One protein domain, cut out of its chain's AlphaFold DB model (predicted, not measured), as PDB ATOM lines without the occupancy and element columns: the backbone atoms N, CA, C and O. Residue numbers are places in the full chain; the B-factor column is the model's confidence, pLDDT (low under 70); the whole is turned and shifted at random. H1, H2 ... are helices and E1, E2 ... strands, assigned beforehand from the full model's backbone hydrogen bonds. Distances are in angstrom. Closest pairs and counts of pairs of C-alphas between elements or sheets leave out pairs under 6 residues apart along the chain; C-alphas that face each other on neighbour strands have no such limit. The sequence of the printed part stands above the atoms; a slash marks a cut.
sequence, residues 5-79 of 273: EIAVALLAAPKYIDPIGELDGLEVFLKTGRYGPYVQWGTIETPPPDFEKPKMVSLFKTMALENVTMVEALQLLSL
ATOM      1  N   GLU A   5      35.407 158.488 247.956       87.06
ATOM      2  CA  GLU A   5      33.947 158.656 247.946       87.06
ATOM      3  C   GLU A   5      33.529 160.100 248.251       87.06
ATOM      4  O   GLU A   5      32.692 160.670 247.556       87.06
ATOM      5  N   ILE A   6      34.178 160.729 249.235       83.38
ATOM      6  CA  ILE A   6      33.943 162.131 249.596       83.38
ATOM      7  C   ILE A   6      34.428 163.058 248.474       83.38
ATOM      8  O   ILE A   6      33.775 164.048 248.174       83.38
ATOM      9  N   ALA A   7      35.537 162.739 247.802       82.31
ATOM     10  CA  ALA A   7      36.030 163.512 246.664       82.31
ATOM     11  C   ALA A   7      35.085 163.428 245.453       82.31
ATOM     12  O   ALA A   7      34.833 164.445 244.811       82.31
ATOM     13  N   VAL A   8      34.530 162.248 245.164       87.44
ATOM     14  CA  VAL A   8      33.515 162.065 244.113       87.44
ATOM     15  C   VAL A   8      32.223 162.790 244.485       87.44
ATOM     16  O   VAL A   8      31.675 163.497 243.644       87.44
ATOM     17  N   ALA A   9      31.782 162.714 245.743       78.75
ATOM     18  CA  ALA A   9      30.623 163.460 246.229       78.75
ATOM     19  C   ALA A   9      30.831 164.981 246.154       78.75
ATOM     20  O   ALA A   9      29.929 165.693 245.739       78.75
ATOM     21  N   LEU A  10      32.020 165.494 246.482       75.75
ATOM     22  CA  LEU A  10      32.352 166.920 246.362       75.75
ATOM     23  C   LEU A  10      32.497 167.387 244.906       75.75
ATOM     24  O   LEU A  10      32.297 168.565 244.624       75.75
ATOM     25  N   LEU A  11      32.853 166.490 243.981       75.00
ATOM     26  CA  LEU A  11      32.867 166.770 242.542       75.00
ATOM     27  C   LEU A  11      31.466 166.721 241.921       75.00
ATOM     28  O   LEU A  11      31.218 167.444 240.958       75.00
ATOM     29  N   ALA A  12      30.589 165.866 242.452       72.62
ATOM     30  CA  ALA A  12      29.195 165.727 242.039       72.62
ATOM     31  C   ALA A  12      28.270 166.755 242.706       72.62
ATOM     32  O   ALA A  12      27.217 167.071 242.156       72.62
ATOM     33  N   ALA A  13      28.659 167.288 243.868       66.25
ATOM     34  CA  ALA A  13      27.972 168.397 244.504       66.25
ATOM     35  C   ALA A  13      27.927 169.578 243.523       66.25
ATOM     36  O   ALA A  13      28.949 169.893 242.895       66.25
ATOM     37  N   PRO A  14      26.764 170.233 243.363       60.84
ATOM     38  CA  PRO A  14      26.650 171.352 242.449       60.84
ATOM     39  C   PRO A  14      27.697 172.399 242.830       60.84
ATOM     40  O   PRO A  14      27.801 172.839 243.973       60.84
ATOM     41  N   LYS A  15      28.511 172.808 241.850       58.31
ATOM     42  CA  LYS A  15      29.535 173.856 242.028       58.31
ATOM     43  C   LYS A  15      28.943 175.205 242.445       58.31
ATOM     44  O   LYS A  15      29.690 176.139 242.740       58.31
ATOM     45  N   TYR A  16      27.625 175.333 242.382       58.72
ATOM     46  CA  TYR A  16      26.883 176.553 242.586       58.72
ATOM     47  C   TYR A  16      25.908 176.352 243.740       58.72
ATOM     48  O   TYR A  16      25.333 175.283 243.891       58.72
ATOM     49  N   ILE A  17      25.767 177.406 244.541       69.25
ATOM     50  CA  ILE A  17      24.661 177.589 245.483       69.25
ATOM     51  C   ILE A  17      23.349 177.311 244.739       69.25
ATOM     52  O   ILE A  17      23.272 177.631 243.548       69.25
ATOM     53  N   ASP A  18      22.367 176.727 245.427       78.00
ATOM     54  CA  ASP A  18      21.049 176.428 244.865       78.00
ATOM     55  C   ASP A  18      20.506 177.632 244.071       78.00
ATOM     56  O   ASP A  18      20.644 178.782 244.516       78.00
ATOM     57  N   PRO A  19      19.950 177.408 242.867       85.56
ATOM     58  CA  PRO A  19      19.402 178.492 242.071       85.56
ATOM     59  C   PRO A  19      18.255 179.161 242.832       85.56
ATOM     60  O   PRO A  19      17.430 178.500 243.459       85.56
ATOM     61  N   ILE A  20      18.189 180.491 242.760       89.19
ATOM     62  CA  ILE A  20      17.081 181.248 243.360       89.19
ATOM     63  C   ILE A  20      15.780 181.074 242.557       89.19
ATOM     64  O   ILE A  20      14.687 181.307 243.070       89.19
ATOM     65  N   GLY A  21      15.897 180.661 241.293       89.88
ATOM     66  CA  GLY A  21      14.781 180.384 240.399       89.88
ATOM     67  C   GLY A  21      15.250 180.140 238.969       89.88
ATOM     68  O   GLY A  21      16.441 179.946 238.712       89.88
ATOM     69  N   GLU A  22      14.308 180.195 238.031       90.75
ATOM     70  CA  GLU A  22      14.552 179.995 236.603       90.75
ATOM     71  C   GLU A  22      13.987 181.160 235.781       90.75
ATOM     72  O   GLU A  22      12.944 181.728 236.105       90.75
ATOM     73  N   LEU A  23      14.685 181.511 234.704       88.75
ATOM     74  CA  LEU A  23      14.260 182.470 233.688       88.75
ATOM     75  C   LEU A  23      14.472 181.827 232.315       88.75
ATOM     76  O   LEU A  23      15.591 181.431 231.994       88.75
ATOM     77  N   ASP A  24      13.403 181.712 231.526       87.00
ATOM     78  CA  ASP A  24      13.389 181.077 230.197       87.00
ATOM     79  C   ASP A  24      13.955 179.641 230.180       87.00
ATOM     80  O   ASP A  24      14.658 179.236 229.256       87.00
ATOM     81  N   GLY A  25      13.668 178.867 231.235       85.00
ATOM     82  CA  GLY A  25      14.161 177.491 231.397       85.00
ATOM     83  C   GLY A  25      15.647 177.395 231.758       85.00
ATOM     84  O   GLY A  25      16.235 176.319 231.667       85.00
ATOM     85  N   LEU A  26      16.265 178.515 232.145       89.75
ATOM     86  CA  LEU A  26      17.649 178.580 232.601       89.75
ATOM     87  C   LEU A  26      17.724 179.040 234.050       89.75
ATOM     88  O   LEU A  26      17.069 179.995 234.465       89.75
ATOM     89  N   GLU A  27      18.603 178.396 234.801       91.38
ATOM     90  CA  GLU A  27      18.820 178.671 236.214       91.38
ATOM     91  C   GLU A  27      19.386 180.081 236.443       91.38
ATOM     92  O   GLU A  27      20.293 180.556 235.741       91.38
ATOM     93  N   VAL A  28      18.863 180.747 237.470       93.31
ATOM     94  CA  VAL A  28      19.354 182.026 237.978       93.31
ATOM     95  C   VAL A  28      20.033 181.789 239.317       93.31
ATOM     96  O   VAL A  28      19.465 181.207 240.238       93.31
ATOM     97  N   PHE A  29      21.261 182.278 239.445       91.62
ATOM     98  CA  PHE A  29      22.088 182.079 240.627       91.62
ATOM     99  C   PHE A  29      22.474 183.393 241.287       91.62
ATOM    100  O   PHE A  29      22.792 184.372 240.607       91.62
ATOM    101  N   LEU A  30      22.600 183.357 242.612       92.06
ATOM    102  CA  LEU A  30      23.258 184.391 243.403       92.06
ATOM    103  C   LEU A  30      24.650 183.917 243.813       92.06
ATOM    104  O   LEU A  30      24.815 182.882 244.457       92.06
ATOM    105  N   LYS A  31      25.682 184.657 243.402       91.00
ATOM    106  CA  LYS A  31      27.086 184.288 243.626       91.00
ATOM    107  C   LYS A  31      27.894 185.486 244.097       91.00
ATOM    108  O   LYS A  31      27.534 186.637 243.870       91.00
ATOM    109  N   THR A  32      29.046 185.209 244.698       91.19
ATOM    110  CA  THR A  32      30.024 186.232 245.084       91.19
ATOM    111  C   THR A  32      31.282 186.086 244.244       91.19
ATOM    112  O   THR A  32      31.845 184.999 244.128       91.19
ATOM    113  N   GLY A  33      31.730 187.185 243.636       89.50
ATOM    114  CA  GLY A  33      32.895 187.213 242.756       89.50
ATOM    115  C   GLY A  33      33.916 188.276 243.149       89.50
ATOM    116  O   GLY A  33      33.796 188.965 244.158       89.50
ATOM    117  N   ARG A  34      34.929 188.463 242.292       90.44
ATOM    118  CA  ARG A  34      36.000 189.464 242.484       90.44
ATOM    119  C   ARG A  34      35.474 190.893 242.674       90.44
ATOM    120  O   ARG A  34      36.152 191.710 243.294       90.44
ATOM    121  N   TYR A  35      34.323 191.202 242.084       87.00
ATOM    122  CA  TYR A  35      33.747 192.545 242.056       87.00
ATOM    123  C   TYR A  35      32.570 192.727 243.021       87.00
ATOM    124  O   TYR A  35      31.953 193.786 243.003       87.00
ATOM    125  N   GLY A  36      32.305 191.740 243.880       90.06
ATOM    126  CA  GLY A  36      31.179 191.741 244.810       90.06
ATOM    127  C   GLY A  36      30.138 190.667 244.480       90.06
ATOM    128  O   GLY A  36      30.398 189.802 243.632       90.06
ATOM    129  N   PRO A  37      28.989 190.691 245.175       93.81
ATOM    130  CA  PRO A  37      27.873 189.800 244.896       93.81
ATOM    131  C   PRO A  37      27.208 190.148 243.556       93.81
ATOM    132  O   PRO A  37      27.130 191.314 243.162       93.81
ATOM    133  N   TYR A  38      26.761 189.129 242.827       93.50
ATOM    134  CA  TYR A  38      26.160 189.268 241.504       93.50
ATOM    135  C   TYR A  38      25.099 188.194 241.236       93.50
ATOM    136  O   TYR A  38      25.163 187.084 241.772       93.50
ATOM    137  N   VAL A  39      24.151 188.536 240.365       94.81
ATOM    138  CA  VAL A  39      23.192 187.614 239.756       94.81
ATOM    139  C   VAL A  39      23.810 187.052 238.481       94.81
ATOM    140  O   VAL A  39      24.381 187.797 237.678       94.81
ATOM    141  N   GLN A  40      23.695 185.746 238.284       94.06
ATOM    142  CA  GLN A  40      24.109 185.057 237.069       94.06
ATOM    143  C   GLN A  40      22.914 184.334 236.455       94.06
ATOM    144  O   GLN A  40      22.318 183.495 237.118       94.06
ATOM    145  N   TRP A  41      22.617 184.612 235.190       94.00
ATOM    146  CA  TRP A  41      21.612 183.889 234.412       94.00
ATOM    147  C   TRP A  41      22.288 182.911 233.451       94.00
ATOM    148  O   TRP A  41      23.152 183.305 232.656       94.00
ATOM    149  N   GLY A  42      21.916 181.636 233.568       90.62
ATOM    150  CA  GLY A  42      22.528 180.526 232.850       90.62
ATOM    151  C   GLY A  42      23.906 180.140 233.389       90.62
ATOM    152  O   GLY A  42      24.473 180.753 234.307       90.62
ATOM    153  N   THR A  43      24.489 179.104 232.796       87.50
ATOM    154  CA  THR A  43      25.848 178.644 233.102       87.50
ATOM    155  C   THR A  43      26.781 178.845 231.909       87.50
ATOM    156  O   THR A  43      26.401 179.388 230.877       87.50
ATOM    157  N   ILE A  44      28.052 178.466 232.060       86.25
ATOM    158  CA  ILE A  44      29.014 178.489 230.946       86.25
ATOM    159  C   ILE A  44      28.635 177.444 229.884       86.25
ATOM    160  O   ILE A  44      28.917 177.646 228.709       86.25
ATOM    161  N   GLU A  45      28.012 176.343 230.303       83.75
ATOM    162  CA  GLU A  45      27.585 175.251 229.424       83.75
ATOM    163  C   GLU A  45      26.216 175.546 228.799       83.75
ATOM    164  O   GLU A  45      25.983 175.221 227.639       83.75
ATOM    165  N   THR A  46      25.349 176.229 229.551       86.62
ATOM    166  CA  THR A  46      23.993 176.622 229.152       86.62
ATOM    167  C   THR A  46      23.807 178.140 229.276       86.62
ATOM    168  O   THR A  46      23.207 178.619 230.245       86.62
ATOM    169  N   PRO A  47      24.374 178.938 228.352       87.31
ATOM    170  CA  PRO A  47      24.186 180.380 228.368       87.31
ATOM    171  C   PRO A  47      22.780 180.769 227.863       87.31
ATOM    172  O   PRO A  47      22.152 179.993 227.138       87.31
ATOM    173  N   PRO A  48      22.286 181.970 228.216       88.19
ATOM    174  CA  PRO A  48      21.027 182.493 227.696       88.19
ATOM    175  C   PRO A  48      20.985 182.618 226.169       88.19
ATOM    176  O   PRO A  48      22.032 182.855 225.554       88.19
ATOM    177  N   PRO A  49      19.790 182.515 225.551       81.31
ATOM    178  CA  PRO A  49      19.629 182.809 224.131       81.31
ATOM    179  C   PRO A  49      20.140 184.229 223.852       81.31
ATOM    180  O   PRO A  49      19.954 185.129 224.666       81.31
ATOM    181  N   ASP A  50      20.852 184.402 222.739       85.56
ATOM    182  CA  ASP A  50      21.553 185.632 222.324       85.56
ATOM    183  C   ASP A  50      22.879 185.955 223.041       85.56
ATOM    184  O   ASP A  50      23.547 186.930 222.682       85.56
ATOM    185  N   PHE A  51      23.330 185.133 223.999       86.00
ATOM    186  CA  PHE A  51      24.593 185.355 224.709       86.00
ATOM    187  C   PHE A  51      25.568 184.177 224.575       86.00
ATOM    188  O   PHE A  51      25.244 183.028 224.841       86.00
ATOM    189  N   GLU A  52      26.833 184.464 224.251       87.75
ATOM    190  CA  GLU A  52      27.911 183.453 224.249       87.75
ATOM    191  C   GLU A  52      28.362 183.047 225.665       87.75
ATOM    192  O   GLU A  52      29.104 182.084 225.854       87.75
ATOM    193  N   LYS A  53      27.998 183.845 226.673       91.38
ATOM    194  CA  LYS A  53      28.411 183.697 228.071       91.38
ATOM    195  C   LYS A  53      27.214 183.931 228.981       91.38
ATOM    196  O   LYS A  53      26.337 184.709 228.615       91.38
ATOM    197  N   PRO A  54      27.212 183.353 230.194       91.56
ATOM    198  CA  PRO A  54      26.171 183.641 231.169       91.56
ATOM    199  C   PRO A  54      26.096 185.145 231.432       91.56
ATOM    200  O   PRO A  54      27.123 185.804 231.653       91.56
ATOM    201  N   LYS A  55      24.879 185.693 231.413       92.38
ATOM    202  CA  LYS A  55      24.663 187.109 231.704       92.38
ATOM    203  C   LYS A  55      24.890 187.324 233.195       92.38
ATOM    204  O   LYS A  55      24.339 186.611 234.028       92.38
ATOM    205  N   MET A  56      25.737 188.291 233.529       93.25
ATOM    206  CA  MET A  56      26.105 188.599 234.909       93.25
ATOM    207  C   MET A  56      25.799 190.057 235.206       93.25
ATOM    208  O   MET A  56      26.255 190.941 234.477       93.25
ATOM    209  N   VAL A  57      25.084 190.310 236.298       94.31
ATOM    210  CA  VAL A  57      24.784 191.666 236.763       94.31
ATOM    211  C   VAL A  57      25.135 191.780 238.238       94.31
ATOM    212  O   VAL A  57      24.756 190.939 239.045       94.31
ATOM    213  N   SER A  58      25.912 192.803 238.590       94.06
ATOM    214  CA  SER A  58      26.289 193.050 239.985       94.06
ATOM    215  C   SER A  58      25.077 193.492 240.795       94.06
ATOM    216  O   SER A  58      24.279 194.297 240.314       94.06
ATOM    217  N   LEU A  59      24.978 193.003 242.030       93.12
ATOM    218  CA  LEU A  59      24.002 193.520 242.978       93.12
ATOM    219  C   LEU A  59      24.307 194.988 243.286       93.12
ATOM    220  O   LEU A  59      25.431 195.483 243.137       93.12
ATOM    221  N   PHE A  60      23.269 195.679 243.726       93.06
ATOM    222  CA  PHE A  60      23.362 197.025 244.260       93.06
ATOM    223  C   PHE A  60      24.123 197.046 245.583       93.06
ATOM    224  O   PHE A  60      24.228 196.035 246.276       93.06
ATOM    225  N   LYS A  61      24.680 198.204 245.945       89.31
ATOM    226  CA  LYS A  61      25.483 198.331 247.170       89.31
ATOM    227  C   LYS A  61      24.624 198.137 248.420       89.31
ATOM    228  O   LYS A  61      25.138 197.727 249.457       89.31
ATOM    229  N   THR A  62      23.346 198.476 248.318       88.69
ATOM    230  CA  THR A  62      22.350 198.340 249.382       88.69
ATOM    231  C   THR A  62      21.838 196.906 249.540       88.69
ATOM    232  O   THR A  62      21.342 196.560 250.609       88.69
ATOM    233  N   MET A  63      21.997 196.057 248.519       90.00
ATOM    234  CA  MET A  63      21.499 194.683 248.515       90.00
ATOM    235  C   MET A  63      22.511 193.709 249.125       90.00
ATOM    236  O   MET A  63      23.708 193.744 248.828       90.00
ATOM    237  N   ALA A  64      22.010 192.790 249.948       87.88
ATOM    238  CA  ALA A  64      22.770 191.673 250.501       87.88
ATOM    239  C   ALA A  64      22.335 190.367 249.830       87.88
ATOM    240  O   ALA A  64      21.153 190.188 249.563       87.88
ATOM    241  N   LEU A  65      23.280 189.449 249.599       86.25
ATOM    242  CA  LEU A  65      23.033 188.195 248.873       86.25
ATOM    243  C   LEU A  65      21.886 187.375 249.490       86.25
ATOM    244  O   LEU A  65      21.087 186.809 248.759       86.25
ATOM    245  N   GLU A  66      21.773 187.378 250.816       86.75
ATOM    246  CA  GLU A  66      20.759 186.632 251.575       86.75
ATOM    247  C   GLU A  66      19.333 187.183 251.415       86.75
ATOM    248  O   GLU A  66      18.372 186.441 251.586       86.75
ATOM    249  N   ASN A  67      19.193 188.469 251.078       88.12
ATOM    250  CA  ASN A  67      17.901 189.159 251.038       88.12
ATOM    251  C   ASN A  67      17.358 189.346 249.618       88.12
ATOM    252  O   ASN A  67      16.240 189.830 249.468       88.12
ATOM    253  N   VAL A  68      18.140 189.016 248.585       90.69
ATOM    254  CA  VAL A  68      17.702 189.221 247.203       90.69
ATOM    255  C   VAL A  68      16.654 188.190 246.831       90.69
ATOM    256  O   VAL A  68      16.858 186.991 246.992       90.69
ATOM    257  N   THR A  69      15.547 188.676 246.282       93.06
ATOM    258  CA  THR A  69      14.453 187.849 245.767       93.06
ATOM    259  C   THR A  69      14.600 187.587 244.268       93.06
ATOM    260  O   THR A  69      15.300 188.303 243.548       93.06
ATOM    261  N   MET A  70      13.885 186.581 243.754       91.94
ATOM    262  CA  MET A  70      13.859 186.296 242.315       91.94
ATOM    263  C   MET A  70      13.345 187.494 241.495       91.94
ATOM    264  O   MET A  70      13.869 187.784 240.423       91.94
ATOM    265  N   VAL A  71      12.363 188.241 242.011       93.12
ATOM    266  CA  VAL A  71      11.802 189.421 241.328       93.12
ATOM    267  C   VAL A  71      12.866 190.507 241.139       93.12
ATOM    268  O   VAL A  71      13.015 191.051 240.045       93.12
ATOM    269  N   GLU A  72      13.651 190.788 242.176       92.62
ATOM    270  CA  GLU A  72      14.759 191.748 242.107       92.62
ATOM    271  C   GLU A  72      15.881 191.246 241.193       92.62
ATOM    272  O   GLU A  72      16.454 192.018 240.422       92.62
ATOM    273  N   ALA A  73      16.168 189.942 241.213       93.31
ATOM    274  CA  ALA A  73      17.144 189.336 240.314       93.31
ATOM    275  C   ALA A  73      16.757 189.536 238.837       93.31
ATOM    276  O   ALA A  73      17.609 189.908 238.029       93.31
ATOM    277  N   LEU A  74      15.476 189.378 238.490       93.25
ATOM    278  CA  LEU A  74      14.960 189.650 237.144       93.25
ATOM    279  C   LEU A  74      15.091 191.128 236.759       93.25
ATOM    280  O   LEU A  74      15.509 191.443 235.642       93.25
ATOM    281  N   GLN A  75      14.804 192.044 237.687       92.81
ATOM    282  CA  GLN A  75      15.002 193.477 237.458       92.81
ATOM    283  C   GLN A  75      16.472 193.804 237.182       92.81
ATOM    284  O   GLN A  75      16.773 194.521 236.227       92.81
ATOM    285  N   LEU A  76      17.404 193.239 237.951       93.69
ATOM    286  CA  LEU A  76      18.838 193.411 237.710       93.69
ATOM    287  C   LEU A  76      19.250 192.826 236.355       93.69
ATOM    288  O   LEU A  76      19.949 193.485 235.588       93.69
ATOM    289  N   LEU A  77      18.778 191.625 236.014       93.06
ATOM    290  CA  LEU A  77      19.058 190.982 234.728       93.06
ATOM    291  C   LEU A  77      18.491 191.749 233.528       93.06
ATOM    292  O   LEU A  77      19.002 191.570 232.425       93.06
ATOM    293  N   SER A  78      17.510 192.635 233.712       91.69
ATOM    294  CA  SER A  78      17.015 193.520 232.646       91.69
ATOM    295  C   SER A  78      17.991 194.646 232.271       91.69
ATOM    296  O   SER A  78      17.856 195.257 231.213       91.69
ATOM    297  N   LEU A  79      19.015 194.905 233.093       92.44
ATOM    298  CA  LEU A  79      20.028 195.917 232.801       92.44
ATOM    299  C   LEU A  79      20.950 195.468 231.644       92.44
ATOM    300  O   LEU A  79      21.241 194.270 231.506       92.44
TER     301      LEU A  79
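Overview. This is residues 5 to 79 of the 273 residues of the protein "DNA topoisomerase I" of Actinobacteria bacterium (UniProt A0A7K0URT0). A small curled sheet of four antiparallel strands, E1 to E4, has one short helix, H2, packed across one face; together they make the body, and residues 5 to 15, with helix H1 among them, stick out from it as an arm. The arm makes much of the length. The printed part has 75 residues with two named helices and four named strands, in the order H1 E1 E2 E3 E4 H2; the sheet's order is E1, E2, E3, E4, a meander, each strand the antiparallel neighbour of the one before. The class is mixed, helices and strands, with under half of the residues in named elements. The whole is only just compact, close to loose, with a radius of gyration of the C-alphas of 13.1 A, and spans 41 by 29 by 22 A.

Along the chain. In the sheet, E2 is the longest strand, residues 26 to 33, 20.3 A from C-alpha 26 at (17.649, 178.580, 232.601) to C-alpha 33, and bends by 57 degrees at residue 30. E3 is residues 36 to 41, 16.2 A; E4 is residues 55 to 58, 10.3 A; E1 is residues 21 to 23, 7.0 A. H2 is residues 70 to 77, 10.3 A, and ends with C-alpha 77 at (19.058, 190.982, 234.728). H1 is residues 5 to 12, 10.4 A, from C-alpha 5 at (33.947, 158.656, 247.946).

Arrangement. E2 and E3 form a hairpin, with N 31 and O 38 at 3.0 A and N 40 and O 29 at 2.8 A, within hydrogen-bond range. E2 pairs in a staggered way, with E1 over residues 26 to 28 and with E3 over residues 28 to 33. The hairpin of E1 and E2 has N 28 and O 21 at 2.8 A. The hairpin of E3 and E4 has N 39 and O 57 at 2.8 A. E1 and E4 are the edge strands. H2 is on the sheet at a height of 7.9 A, over E2 and only just over E3, with 3 of its 8 C-alphas there; it runs across the strands, at 76 degrees to E2 on the local plane. The closest C-alphas of H2 and E4 are those of Leu 77 and Val 57, 6.1 A apart. H1 is not on the sheet, and it is apart from H2. In H1 and H2 every O i to N i+4 pair is within hydrogen-bond range.

Size, cuts and confidence. The two C-alphas farthest apart are those of Glu 5 and Leu 79, 42.6 A. Without residues 5 to 15, which stand free, 64 residues span 30 by 23 by 23 A. The printed part has no cut. The links from E3 to E4, 13 residues, and from E4 to H2, 11 residues, are long. The mean pLDDT of the printed part is 87.2, and residues 13 to 17 are under 70.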